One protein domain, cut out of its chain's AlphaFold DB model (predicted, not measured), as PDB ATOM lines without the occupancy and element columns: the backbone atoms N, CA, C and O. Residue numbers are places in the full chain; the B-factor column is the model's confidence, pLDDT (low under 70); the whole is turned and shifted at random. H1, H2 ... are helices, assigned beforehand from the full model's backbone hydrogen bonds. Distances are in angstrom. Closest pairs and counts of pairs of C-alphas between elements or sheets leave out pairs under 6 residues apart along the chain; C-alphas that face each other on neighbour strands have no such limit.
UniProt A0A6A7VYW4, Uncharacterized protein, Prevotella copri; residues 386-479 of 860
ATOM      1  N   TRP A 386      26.312  12.156 -53.879       85.00
ATOM      2  CA  TRP A 386      27.448  11.699 -53.076       85.00
ATOM      3  C   TRP A 386      27.880  10.249 -53.353       85.00
ATOM      4  O   TRP A 386      29.067   9.963 -53.262       85.00
ATOM      5  N   ASN A 387      26.977   9.350 -53.773       83.38
ATOM      6  CA  ASN A 387      27.354   7.968 -54.121       83.38
ATOM      7  C   ASN A 387      28.400   7.922 -55.246       83.38
ATOM      8  O   ASN A 387      29.362   7.173 -55.140       83.38
ATOM      9  N   LYS A 388      28.248   8.754 -56.285       83.75
ATOM     10  CA  LYS A 388      29.200   8.808 -57.405       83.75
ATOM     11  C   LYS A 388      30.547   9.395 -56.993       83.75
ATOM     12  O   LYS A 388      31.579   8.949 -57.482       83.75
ATOM     13  N   GLN A 389      30.528  10.368 -56.082       88.06
ATOM     14  CA  GLN A 389      31.751  10.957 -55.535       88.06
ATOM     15  C   GLN A 389      32.527   9.912 -54.727       88.06
ATOM     16  O   GLN A 389      33.726   9.742 -54.921       88.06
ATOM     17  N   ILE A 390      31.822   9.166 -53.869       88.31
ATOM     18  CA  ILE A 390      32.400   8.086 -53.063       88.31
ATOM     19  C   ILE A 390      32.945   6.973 -53.970       88.31
ATOM     20  O   ILE A 390      34.097   6.593 -53.808       88.31
ATOM     21  N   ASP A 391      32.178   6.517 -54.969       85.75
ATOM     22  CA  ASP A 391      32.615   5.491 -55.934       85.75
ATOM     23  C   ASP A 391      33.923   5.867 -56.654       85.75
ATOM     24  O   ASP A 391      34.765   5.008 -56.925       85.75
ATOM     25  N   PHE A 392      34.102   7.149 -56.984       86.75
ATOM     26  CA  PHE A 392      35.326   7.637 -57.614       86.75
ATOM     27  C   PHE A 392      36.512   7.634 -56.640       86.75
ATOM     28  O   PHE A 392      37.595   7.154 -56.982       86.75
ATOM     29  N   LEU A 393      36.304   8.152 -55.427       87.25
ATOM     30  CA  LEU A 393      37.350   8.329 -54.416       87.25
ATOM     31  C   LEU A 393      37.751   7.014 -53.733       87.25
ATOM     32  O   LEU A 393      38.871   6.911 -53.232       87.25
ATOM     33  N   GLU A 394      36.893   5.990 -53.761       82.88
ATOM     34  CA  GLU A 394      37.120   4.722 -53.061       82.88
ATOM     35  C   GLU A 394      38.414   4.014 -53.482       82.88
ATOM     36  O   GLU A 394      39.031   3.272 -52.711       82.88
ATOM     37  N   LYS A 395      38.868   4.245 -54.715       77.31
ATOM     38  CA  LYS A 395      40.078   3.606 -55.232       77.31
ATOM     39  C   LYS A 395      41.333   4.001 -54.470       77.31
ATOM     40  O   LYS A 395      42.115   3.104 -54.167       77.31
ATOM     41  N   ASP A 396      41.476   5.267 -54.095       80.81
ATOM     42  CA  ASP A 396      42.769   5.786 -53.636       80.81
ATOM     43  C   ASP A 396      42.686   6.747 -52.440       80.81
ATOM     44  O   ASP A 396      43.723   7.021 -51.853       80.81
ATOM     45  N   LEU A 397      41.501   7.258 -52.071       88.44
ATOM     46  CA  LEU A 397      41.362   8.367 -51.109       88.44
ATOM     47  C   LEU A 397      40.272   8.145 -50.046       88.44
ATOM     48  O   LEU A 397      39.690   9.103 -49.533       88.44
ATOM     49  N   MET A 398      39.915   6.892 -49.743       90.38
ATOM     50  CA  MET A 398      38.804   6.616 -48.825       90.38
ATOM     51  C   MET A 398      39.070   7.089 -47.398       90.38
ATOM     52  O   MET A 398      38.202   7.704 -46.779       90.38
ATOM     53  N   HIS A 399      40.245   6.791 -46.847       91.31
ATOM     54  CA  HIS A 399      40.561   7.172 -45.474       91.31
ATOM     55  C   HIS A 399      40.611   8.696 -45.333       91.31
ATOM     56  O   HIS A 399      40.072   9.251 -44.377       91.31
ATOM     57  N   GLU A 400      41.182   9.378 -46.313       90.06
ATOM     58  CA  GLU A 400      41.272  10.826 -46.392       90.06
ATOM     59  C   GLU A 400      39.873  11.445 -46.544       90.06
ATOM     60  O   GLU A 400      39.538  12.393 -45.837       90.06
ATOM     61  N   LEU A 401      38.988  10.849 -47.356       90.56
ATOM     62  CA  LEU A 401      37.580  11.252 -47.445       90.56
ATOM     63  C   LEU A 401      36.840  11.069 -46.111       90.56
ATOM     64  O   LEU A 401      36.056  11.935 -45.718       90.56
ATOM     65  N   ILE A 402      37.076   9.966 -45.395       91.44
ATOM     66  CA  ILE A 402      36.487   9.721 -44.071       91.44
ATOM     67  C   ILE A 402      36.955  10.798 -43.087       91.44
ATOM     68  O   ILE A 402      36.124  11.380 -42.387       91.44
ATOM     69  N   GLN A 403      38.252  11.112 -43.056       89.38
ATOM     70  CA  GLN A 403      38.796  12.169 -42.199       89.38
ATOM     71  C   GLN A 403      38.203  13.538 -42.540       89.38
ATOM     72  O   GLN A 403      37.703  14.229 -41.650       89.38
ATOM     73  N   PHE A 404      38.158  13.877 -43.827       87.06
ATOM     74  CA  PHE A 404      37.540  15.102 -44.318       87.06
ATOM     75  C   PHE A 404      36.062  15.191 -43.906       87.06
ATOM     76  O   PHE A 404      35.614  16.211 -43.385       87.06
ATOM     77  N   SER A 405      35.303  14.095 -44.029       88.00
ATOM     78  CA  SER A 405      33.900  14.043 -43.597       88.00
ATOM     79  C   SER A 405      33.726  14.268 -42.089       88.00
ATOM     80  O   SER A 405      32.756  14.902 -41.672       88.00
ATOM     81  N   CYS A 406      34.678  13.816 -41.267       86.44
ATOM     82  CA  CYS A 406      34.663  14.049 -39.824       86.44
ATOM     83  C   CYS A 406      34.926  15.523 -39.494       86.44
ATOM     84  O   CYS A 406      34.202  16.103 -38.688       86.44
ATOM     85  N   LYS A 407      35.880  16.164 -40.182       83.75
ATOM     86  CA  LYS A 407      36.143  17.607 -40.049       83.75
ATOM     87  C   LYS A 407      34.920  18.447 -40.436       83.75
ATOM     88  O   LYS A 407      34.599  19.445 -39.786       83.75
ATOM     89  N   LEU A 408      34.179  18.025 -41.461       82.12
ATOM     90  CA  LEU A 408      32.917  18.662 -41.851       82.12
ATOM     91  C   LEU A 408      31.807  18.452 -40.808       82.12
ATOM     92  O   LEU A 408      31.083  19.403 -40.498       82.12
ATOM     93  N   ARG A 409      31.707  17.255 -40.207       85.94
ATOM     94  CA  ARG A 409      30.773  16.967 -39.099       85.94
ATOM     95  C   ARG A 409      31.011  17.905 -37.918       85.94
ATOM     96  O   ARG A 409      30.043  18.444 -37.384       85.94
ATOM     97  N   GLU A 410      32.267  18.123 -37.532       82.38
ATOM     98  CA  GLU A 410      32.649  19.040 -36.446       82.38
ATOM     99  C   GLU A 410      32.209  20.490 -36.717       82.38
ATOM    100  O   GLU A 410      31.879  21.226 -35.789       82.38
ATOM    101  N   ASN A 411      32.104  20.876 -37.993       78.25
ATOM    102  CA  ASN A 411      31.588  22.172 -38.442       78.25
ATOM    103  C   ASN A 411      30.060  22.182 -38.692       78.25
ATOM    104  O   ASN A 411      29.516  23.165 -39.197       78.25
ATOM    105  N   GLY A 412      29.349  21.113 -38.316       78.56
ATOM    106  CA  GLY A 412      27.887  21.010 -38.384       78.56
ATOM    107  C   GLY A 412      27.325  20.374 -39.659       78.56
ATOM    108  O   GLY A 412      26.105  20.268 -39.782       78.56
ATOM    109  N   TYR A 413      28.168  19.908 -40.586       80.88
ATOM    110  CA  TYR A 413      27.730  19.282 -41.837       80.88
ATOM    111  C   TYR A 413      27.896  17.759 -41.798       80.88
ATOM    112  O   TYR A 413      28.981  17.224 -42.005       80.88
ATOM    113  N   ARG A 414      26.796  17.043 -41.531       84.38
ATOM    114  CA  ARG A 414      26.798  15.576 -41.353       84.38
ATOM    115  C   ARG A 414      26.562  14.770 -42.632       84.38
ATOM    116  O   ARG A 414      26.790  13.563 -42.637       84.38
ATOM    117  N   VAL A 415      26.141  15.429 -43.714       84.44
ATOM    118  CA  VAL A 415      25.595  14.779 -44.918       84.44
ATOM    119  C   VAL A 415      26.561  13.766 -45.537       84.44
ATOM    120  O   VAL A 415      26.139  12.669 -45.899       84.44
ATOM    121  N   ILE A 416      27.855  14.090 -45.638       85.81
ATOM    122  CA  ILE A 416      28.847  13.181 -46.241       85.81
ATOM    123  C   ILE A 416      29.038  11.937 -45.381       85.81
ATOM    124  O   ILE A 416      29.028  10.831 -45.911       85.81
ATOM    125  N   LEU A 417      29.181  12.105 -44.064       88.12
ATOM    126  CA  LEU A 417      29.372  10.987 -43.145       88.12
ATOM    127  C   LEU A 417      28.159  10.047 -43.168       88.12
ATOM    128  O   LEU A 417      28.313   8.837 -43.315       88.12
ATOM    129  N   GLU A 418      26.949  10.604 -43.104       87.75
ATOM    130  CA  GLU A 418      25.702   9.839 -43.218       87.75
ATOM    131  C   GLU A 418      25.618   9.106 -44.562       87.75
ATOM    132  O   GLU A 418      25.216   7.940 -44.623       87.75
ATOM    133  N   ARG A 419      26.060   9.747 -45.652       88.25
ATOM    134  CA  ARG A 419      26.100   9.096 -46.958       88.25
ATOM    135  C   ARG A 419      27.152   7.996 -47.039       88.25
ATOM    136  O   ARG A 419      26.867   6.979 -47.658       88.25
ATOM    137  N   LEU A 420      28.324   8.150 -46.428       90.56
ATOM    138  CA  LEU A 420      29.346   7.099 -46.368       90.56
ATOM    139  C   LEU A 420      28.805   5.844 -45.674       90.56
ATOM    140  O   LEU A 420      28.975   4.733 -46.179       90.56
ATOM    141  N   ILE A 421      28.088   6.023 -44.563       89.12
ATOM    142  CA  ILE A 421      27.429   4.928 -43.840       89.12
ATOM    143  C   ILE A 421      26.382   4.253 -44.730       89.12
ATOM    144  O   ILE A 421      26.374   3.025 -44.863       89.12
ATOM    145  N   LEU A 422      25.523   5.037 -45.387       88.31
ATOM    146  CA  LEU A 422      24.499   4.505 -46.285       88.31
ATOM    147  C   LEU A 422      25.112   3.789 -47.497       88.31
ATOM    148  O   LEU A 422      24.649   2.715 -47.873       88.31
ATOM    149  N   TYR A 423      26.171   4.350 -48.080       89.50
ATOM    150  CA  TYR A 423      26.894   3.792 -49.218       89.50
ATOM    151  C   TYR A 423      27.411   2.387 -48.904       89.50
ATOM    152  O   TYR A 423      27.088   1.435 -49.618       89.50
ATOM    153  N   TYR A 424      28.136   2.225 -47.793       88.75
ATOM    154  CA  TYR A 424      28.615   0.908 -47.383       88.75
ATOM    155  C   TYR A 424      27.475  -0.024 -46.979       88.75
ATOM    156  O   TYR A 424      27.534  -1.216 -47.274       88.75
ATOM    157  N   SER A 425      26.402   0.497 -46.377       86.25
ATOM    158  CA  SER A 425      25.219  -0.304 -46.036       86.25
ATOM    159  C   SER A 425      24.562  -0.899 -47.283       86.25
ATOM    160  O   SER A 425      24.283  -2.099 -47.327       86.25
ATOM    161  N   GLU A 426      24.376  -0.088 -48.328       85.69
ATOM    162  CA  GLU A 426      23.856  -0.525 -49.626       85.69
ATOM    163  C   GLU A 426      24.813  -1.497 -50.325       85.69
ATOM    164  O   GLU A 426      24.371  -2.512 -50.873       85.69
ATOM    165  N   LYS A 427      26.120  -1.220 -50.286       83.44
ATOM    166  CA  LYS A 427      27.152  -2.064 -50.897       83.44
ATOM    167  C   LYS A 427      27.204  -3.444 -50.248       83.44
ATOM    168  O   LYS A 427      27.060  -4.447 -50.938       83.44
ATOM    169  N   CYS A 428      27.252  -3.511 -48.919       81.69
ATOM    170  CA  CYS A 428      27.208  -4.761 -48.156       81.69
ATOM    171  C   CYS A 428      25.838  -5.464 -48.184       81.69
ATOM    172  O   CYS A 428      25.707  -6.573 -47.658       81.69
ATOM    173  N   ALA A 429      24.782  -4.825 -48.694       79.50
ATOM    174  CA  ALA A 429      23.496  -5.475 -48.951       79.50
ATOM    175  C   ALA A 429      23.437  -6.108 -50.352       79.50
ATOM    176  O   ALA A 429      22.801  -7.149 -50.519       79.50
ATOM    177  N   LYS A 430      24.085  -5.490 -51.350       73.31
ATOM    178  CA  LYS A 430      24.101  -5.949 -52.751       73.31
ATOM    179  C   LYS A 430      25.205  -6.970 -53.031       73.31
ATOM    180  O   LYS A 430      24.940  -7.969 -53.699       73.31
ATOM    181  N   ASP A 431      26.413  -6.742 -52.519       66.50
ATOM    182  CA  ASP A 431      27.563  -7.618 -52.737       66.50
ATOM    183  C   ASP A 431      27.600  -8.763 -51.723       66.50
ATOM    184  O   ASP A 431      27.531  -8.563 -50.511       66.50
ATOM    185  N   LYS A 432      27.747  -9.996 -52.226       61.06
ATOM    186  CA  LYS A 432      27.874 -11.198 -51.382       61.06
ATOM    187  C   LYS A 432      29.256 -11.347 -50.735       61.06
ATOM    188  O   LYS A 432      29.395 -12.153 -49.821       61.06
ATOM    189  N   THR A 433      30.265 -10.617 -51.206       69.88
ATOM    190  CA  THR A 433      31.655 -10.732 -50.745       69.88
ATOM    191  C   THR A 433      32.231  -9.353 -50.456       69.88
ATOM    192  O   THR A 433      32.489  -8.583 -51.379       69.88
ATOM    193  N   ILE A 434      32.438  -9.061 -49.173       83.75
ATOM    194  CA  ILE A 434      33.224  -7.917 -48.700       83.75
ATOM    195  C   ILE A 434      34.696  -8.206 -49.035       83.75
ATOM    196  O   ILE A 434      35.128  -9.347 -48.898       83.75
ATOM    197  N   THR A 435      35.453  -7.220 -49.513       89.25
ATOM    198  CA  THR A 435      36.908  -7.353 -49.706       89.25
ATOM    199  C   THR A 435      37.651  -6.867 -48.463       89.25
ATOM    200  O   THR A 435      37.109  -6.085 -47.686       89.25
ATOM    201  N   GLU A 436      38.907  -7.282 -48.279       89.56
ATOM    202  CA  GLU A 436      39.723  -6.836 -47.138       89.56
ATOM    203  C   GLU A 436      39.894  -5.308 -47.099       89.56
ATOM    204  O   GLU A 436      39.818  -4.711 -46.029       89.56
ATOM    205  N   LYS A 437      40.033  -4.663 -48.266       89.25
ATOM    206  CA  LYS A 437      40.100  -3.199 -48.365       89.25
ATOM    207  C   LYS A 437      38.814  -2.535 -47.863       89.25
ATOM    208  O   LYS A 437      38.875  -1.683 -46.989       89.25
ATOM    209  N   VAL A 438      37.654  -2.993 -48.342       89.25
ATOM    210  CA  VAL A 438      36.346  -2.469 -47.905       89.25
ATOM    211  C   VAL A 438      36.134  -2.707 -46.405       89.25
ATOM    212  O   VAL A 438      35.573  -1.860 -45.714       89.25
ATOM    213  N   ALA A 439      36.595  -3.843 -45.877       92.12
ATOM    214  CA  ALA A 439      36.575  -4.112 -44.444       92.12
ATOM    215  C   ALA A 439      37.445  -3.123 -43.647       92.12
ATOM    216  O   ALA A 439      37.010  -2.673 -42.585       92.12
ATOM    217  N   ASP A 440      38.638  -2.773 -44.142       93.69
ATOM    218  CA  ASP A 440      39.506  -1.755 -43.535       93.69
ATOM    219  C   ASP A 440      38.839  -0.375 -43.564       93.69
ATOM    220  O   ASP A 440      38.736   0.260 -42.516       93.69
ATOM    221  N   ASP A 441      38.284   0.023 -44.713       92.38
ATOM    222  CA  ASP A 441      37.618   1.316 -44.904       92.38
ATOM    223  C   ASP A 441      36.409   1.480 -43.962       92.38
ATOM    224  O   ASP A 441      36.261   2.506 -43.294       92.38
ATOM    225  N   ILE A 442      35.553   0.455 -43.854       93.19
ATOM    226  CA  ILE A 442      34.404   0.461 -42.932       93.19
ATOM    227  C   ILE A 442      34.885   0.490 -41.478       93.19
ATOM    228  O   ILE A 442      34.344   1.233 -40.657       93.19
ATOM    229  N   SER A 443      35.905  -0.300 -41.140       94.94
ATOM    230  CA  SER A 443      36.446  -0.334 -39.778       94.94
ATOM    231  C   SER A 443      37.058   1.015 -39.389       94.94
ATOM    232  O   SER A 443      36.857   1.470 -38.258       94.94
ATOM    233  N   PHE A 444      37.728   1.691 -40.326       95.38
ATOM    234  CA  PHE A 444      38.257   3.038 -40.146       95.38
ATOM    235  C   PHE A 444      37.136   4.074 -39.998       95.38
ATOM    236  O   PHE A 444      37.178   4.870 -39.059       95.38
ATOM    237  N   LEU A 445      36.094   4.019 -40.836       93.75
ATOM    238  CA  LEU A 445      34.901   4.870 -40.727       93.75
ATOM    239  C   LEU A 445      34.275   4.784 -39.330       93.75
ATOM    240  O   LEU A 445      34.063   5.806 -38.676       93.75
ATOM    241  N   ILE A 446      34.043   3.567 -38.831       93.88
ATOM    242  CA  ILE A 446      33.458   3.343 -37.501       93.88
ATOM    243  C   ILE A 446      34.402   3.843 -36.396       93.88
ATOM    244  O   ILE A 446      33.943   4.381 -35.390       93.88
ATOM    245  N   SER A 447      35.723   3.734 -36.579       94.12
ATOM    246  CA  SER A 447      36.703   4.249 -35.607       94.12
ATOM    247  C   SER A 447      36.645   5.771 -35.429       94.12
ATOM    248  O   SER A 447      36.979   6.281 -34.360       94.12
ATOM    249  N   LYS A 448      36.178   6.501 -36.451       92.62
ATOM    250  CA  LYS A 448      36.021   7.964 -36.440       92.62
ATOM    251  C   LYS A 448      34.608   8.435 -36.063       92.62
ATOM    252  O   LYS A 448      34.357   9.641 -35.959       92.62
ATOM    253  N   ALA A 449      33.687   7.501 -35.833       90.50
ATOM    254  CA  ALA A 449      32.327   7.789 -35.399       90.50
ATOM    255  C   ALA A 449      32.298   8.327 -33.955       90.50
ATOM    256  O   ALA A 449      32.959   7.796 -33.056       90.50
ATOM    257  N   GLU A 450      31.489   9.359 -33.710       89.12
ATOM    258  CA  GLU A 450      31.189   9.850 -32.363       89.12
ATOM    259  C   GLU A 450      30.089   9.015 -31.706       89.12
ATOM    260  O   GLU A 450      29.330   8.330 -32.380       89.12
ATOM    261  N   ASN A 451      29.929   9.111 -30.381       86.69
ATOM    262  CA  ASN A 451      28.935   8.317 -29.643       86.69
ATOM    263  C   ASN A 451      27.489   8.464 -30.179       86.69
ATOM    264  O   ASN A 451      26.701   7.521 -30.060       86.69
ATOM    265  N   ALA A 452      27.150   9.624 -30.756       84.94
ATOM    266  CA  ALA A 452      25.854   9.900 -31.381       84.94
ATOM    267  C   ALA A 452      25.661   9.198 -32.740       84.94
ATOM    268  O   ALA A 452      24.525   8.975 -33.143       84.94
ATOM    269  N   ASP A 453      26.753   8.836 -33.416       84.75
ATOM    270  CA  ASP A 453      26.734   8.207 -34.739       84.75
ATOM    271  C   ASP A 453      26.504   6.682 -34.638       84.75
ATOM    272  O   ASP A 453      26.056   6.058 -35.598       84.75
ATOM    273  N   TYR A 454      26.759   6.070 -33.469       85.44
ATOM    274  CA  TYR A 454      26.508   4.642 -33.201       85.44
ATOM    275  C   TYR A 454      25.004   4.335 -33.118       85.44
ATOM    276  O   TYR A 454      24.440   4.233 -32.021       85.44
ATOM    277  N   GLY A 455      24.378   4.183 -34.285       85.69
ATOM    278  CA  GLY A 455      23.039   3.628 -34.483       85.69
ATOM    279  C   GLY A 455      23.053   2.202 -35.048       85.69
ATOM    280  O   GLY A 455      24.105   1.570 -35.161       85.69
ATOM    281  N   GLU A 456      21.869   1.714 -35.429       86.06
ATOM    282  CA  GLU A 456      21.664   0.353 -35.954       86.06
ATOM    283  C   GLU A 456      22.485   0.086 -37.227       86.06
ATOM    284  O   GLU A 456      23.126  -0.955 -37.342       86.06
ATOM    285  N   ASP A 457      22.545   1.050 -38.151       85.88
ATOM    286  CA  ASP A 457      23.235   0.878 -39.436       85.88
ATOM    287  C   ASP A 457      24.741   0.619 -39.264       85.88
ATOM    288  O   ASP A 457      25.295  -0.298 -39.875       85.88
ATOM    289  N   LEU A 458      25.405   1.374 -38.375       90.19
ATOM    290  CA  LEU A 458      26.823   1.159 -38.067       90.19
ATOM    291  C   LEU A 458      27.065  -0.190 -37.396       90.19
ATOM    292  O   LEU A 458      28.070  -0.839 -37.683       90.19
ATOM    293  N   LYS A 459      26.160  -0.624 -36.515       90.38
ATOM    294  CA  LYS A 459      26.263  -1.921 -35.843       90.38
ATOM    295  C   LYS A 459      26.111  -3.074 -36.836       90.38
ATOM    296  O   LYS A 459      26.943  -3.976 -36.848       90.38
ATOM    297  N   VAL A 460      25.128  -3.009 -37.732       89.56
ATOM    298  CA  VAL A 460      24.941  -4.008 -38.796       89.56
ATOM    299  C   VAL A 460      26.160  -4.072 -39.720       89.56
ATOM    300  O   VAL A 460      26.595  -5.164 -40.094       89.56
ATOM    301  N   LEU A 461      26.728  -2.918 -40.087       90.75
ATOM    302  CA  LEU A 461      27.971  -2.856 -40.857       90.75
ATOM    303  C   LEU A 461      29.133  -3.501 -40.107       90.75
ATOM    304  O   LEU A 461      29.820  -4.355 -40.670       90.75
ATOM    305  N   PHE A 462      29.316  -3.133 -38.838       93.56
ATOM    306  CA  PHE A 462      30.347  -3.700 -37.982       93.56
ATOM    307  C   PHE A 462      30.238  -5.222 -37.914       93.56
ATOM    308  O   PHE A 462      31.220  -5.904 -38.172       93.56
ATOM    309  N   ASP A 463      29.050  -5.764 -37.646       91.44
ATOM    310  CA  ASP A 463      28.840  -7.206 -37.495       91.44
ATOM    311  C   ASP A 463      29.133  -7.976 -38.784       91.44
ATOM    312  O   ASP A 463      29.754  -9.041 -38.750       91.44
ATOM    313  N   LYS A 464      28.741  -7.425 -39.940       89.81
ATOM    314  CA  LYS A 464      29.066  -8.009 -41.247       89.81
ATOM    315  C   LYS A 464      30.570  -8.025 -41.503       89.81
ATOM    316  O   LYS A 464      31.100  -9.045 -41.943       89.81
ATOM    317  N   VAL A 465      31.250  -6.908 -41.240       92.94
ATOM    318  CA  VAL A 465      32.700  -6.800 -41.434       92.94
ATOM    319  C   VAL A 465      33.438  -7.693 -40.448       92.94
ATOM    320  O   VAL A 465      34.324  -8.432 -40.859       92.94
ATOM    321  N   PHE A 466      33.030  -7.711 -39.184       92.56
ATOM    322  CA  PHE A 466      33.607  -8.558 -38.149       92.56
ATOM    323  C   PHE A 466      33.474 -10.048 -38.497       92.56
ATOM    324  O   PHE A 466      34.421 -10.814 -38.325       92.56
ATOM    325  N   ALA A 467      32.324 -10.471 -39.032       89.00
ATOM    326  CA  ALA A 467      32.105 -11.856 -39.440       89.00
ATOM    327  C   ALA A 467      33.022 -12.301 -40.597       89.00
ATOM    328  O   ALA A 467      33.396 -13.475 -40.646       89.00
ATOM    329  N   ALA A 468      33.374 -11.386 -41.509       89.19
ATOM    330  CA  ALA A 468      34.197 -11.670 -42.686       89.19
ATOM    331  C   ALA A 468      35.705 -11.441 -42.455       89.19
ATOM    332  O   ALA A 468      36.519 -12.276 -42.843       89.19
ATOM    333  N   TYR A 469      36.072 -10.331 -41.809       91.75
ATOM    334  CA  TYR A 469      37.441  -9.850 -41.589       91.75
ATOM    335  C   TYR A 469      37.603  -9.278 -40.166       91.75
ATOM    336  O   TYR A 469      37.783  -8.069 -39.992       91.75
ATOM    337  N   PRO A 470      37.591 -10.124 -39.119       90.88
ATOM    338  CA  PRO A 470      37.694  -9.662 -37.732       90.88
ATOM    339  C   PRO A 470      38.985  -8.868 -37.480       90.88
ATOM    340  O   PRO A 470      38.963  -7.853 -36.789       90.88
ATOM    341  N   ASN A 471      40.100  -9.243 -38.111       90.69
ATOM    342  CA  ASN A 471      41.377  -8.538 -37.953       90.69
ATOM    343  C   ASN A 471      41.330  -7.075 -38.433       90.69
ATOM    344  O   ASN A 471      41.998  -6.231 -37.838       90.69
ATOM    345  N   ALA A 472      40.517  -6.759 -39.450       91.94
ATOM    346  CA  ALA A 472      40.329  -5.381 -39.911       91.94
ATOM    347  C   ALA A 472      39.641  -4.526 -38.832       91.94
ATOM    348  O   ALA A 472      40.068  -3.407 -38.560       91.94
ATOM    349  N   THR A 473      38.648  -5.091 -38.136       92.56
ATOM    350  CA  THR A 473      37.983  -4.406 -37.014       92.56
ATOM    351  C   THR A 473      38.901  -4.252 -35.799       92.56
ATOM    352  O   THR A 473      38.896  -3.231 -35.118       92.56
ATOM    353  N   LEU A 474      39.766  -5.235 -35.541       92.94
ATOM    354  CA  LEU A 474      40.685  -5.197 -34.404       92.94
ATOM    355  C   LEU A 474      41.851  -4.214 -34.602       92.94
ATOM    356  O   LEU A 474      42.484  -3.833 -33.618       92.94
ATOM    357  N   LYS A 475      42.125  -3.762 -35.833       93.81
ATOM    358  CA  LYS A 475      43.172  -2.773 -36.154       93.81
ATOM    359  C   LYS A 475      42.930  -1.409 -35.497       93.81
ATOM    360  O   LYS A 475      43.892  -0.699 -35.206       93.81
ATOM    361  N   TYR A 476      41.671  -1.049 -35.247       93.25
ATOM    362  CA  TYR A 476      41.280   0.285 -34.793       93.25
ATOM    363  C   TYR A 476      40.754   0.300 -33.351       93.25
ATOM    364  O   TYR A 476      40.318  -0.714 -32.803       93.25
ATOM    365  N   GLN A 477      40.804   1.482 -32.734       91.12
ATOM    366  CA  GLN A 477      40.160   1.778 -31.454       91.12
ATOM    367  C   GLN A 477      38.867   2.548 -31.711       91.12
ATOM    368  O   GLN A 477      38.831   3.440 -32.557       91.12
ATOM    369  N   TYR A 478      37.816   2.205 -30.974       92.50
ATOM    370  CA  TYR A 478      36.478   2.758 -31.168       92.50
ATOM    371  C   TYR A 478      36.085   3.635 -29.987       92.50
ATOM    372  O   TYR A 478      36.456   3.354 -28.850       92.50
ATOM    373  N   MET A 479      35.295   4.677 -30.246       91.44
ATOM    374  CA  MET A 479      34.806   5.585 -29.203       91.44
ATOM    375  C   MET A 479      33.790   4.907 -28.271       91.44
ATOM    376  O   MET A 479      33.772   5.171 -27.071       91.44
TER     377      MET A 479
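AT A GLANCE: This is residues 386 to 479 of the 860 residues of an uncharacterized protein of Prevotella copri (UniProt A0A6A7VYW4). The longest helix, H3, makes a hairpin with H2; a second hairpin, H4 and H5, packs on it, H4 on H2 and H5 on H3. H1 crosses H3, and short H6 packs on H4 and H5. The printed part has 94 residues, six named helices in the order H1 to H6 and no named strand: all helix, compact, radius of gyration of the C-alphas 12.2 A, spans 34 by 28 by 22 A.

IN THESE COORDINATES: H3, residues 415 to 430, is 22.2 A long; H2, 398 to 410, and H5, 456 to 468, 18.6 A each; H4, 436 to 447, 16.3 A. H1, 386 to 393, 10.5 A, begins at C-alpha 386 (27.448, 11.699, -53.076); H6, 470 to 474, 6.3 A, ends at C-alpha 474 (40.685, -5.197, -34.404).

HOW THE PARTS SIT: H2, H3 and H4 form an up-and-down bundle, each running against the one before. H3, with residues 421 to 428 alone, touches H5; the closest C-alphas, Ser 425 and Leu 461, are 6.4 A apart. In each helix every O i to N i+4 pair is within hydrogen-bond range.

THE WHOLE: The printed part has no cut and no long link; residues 431 to 433 have pLDDT under 70.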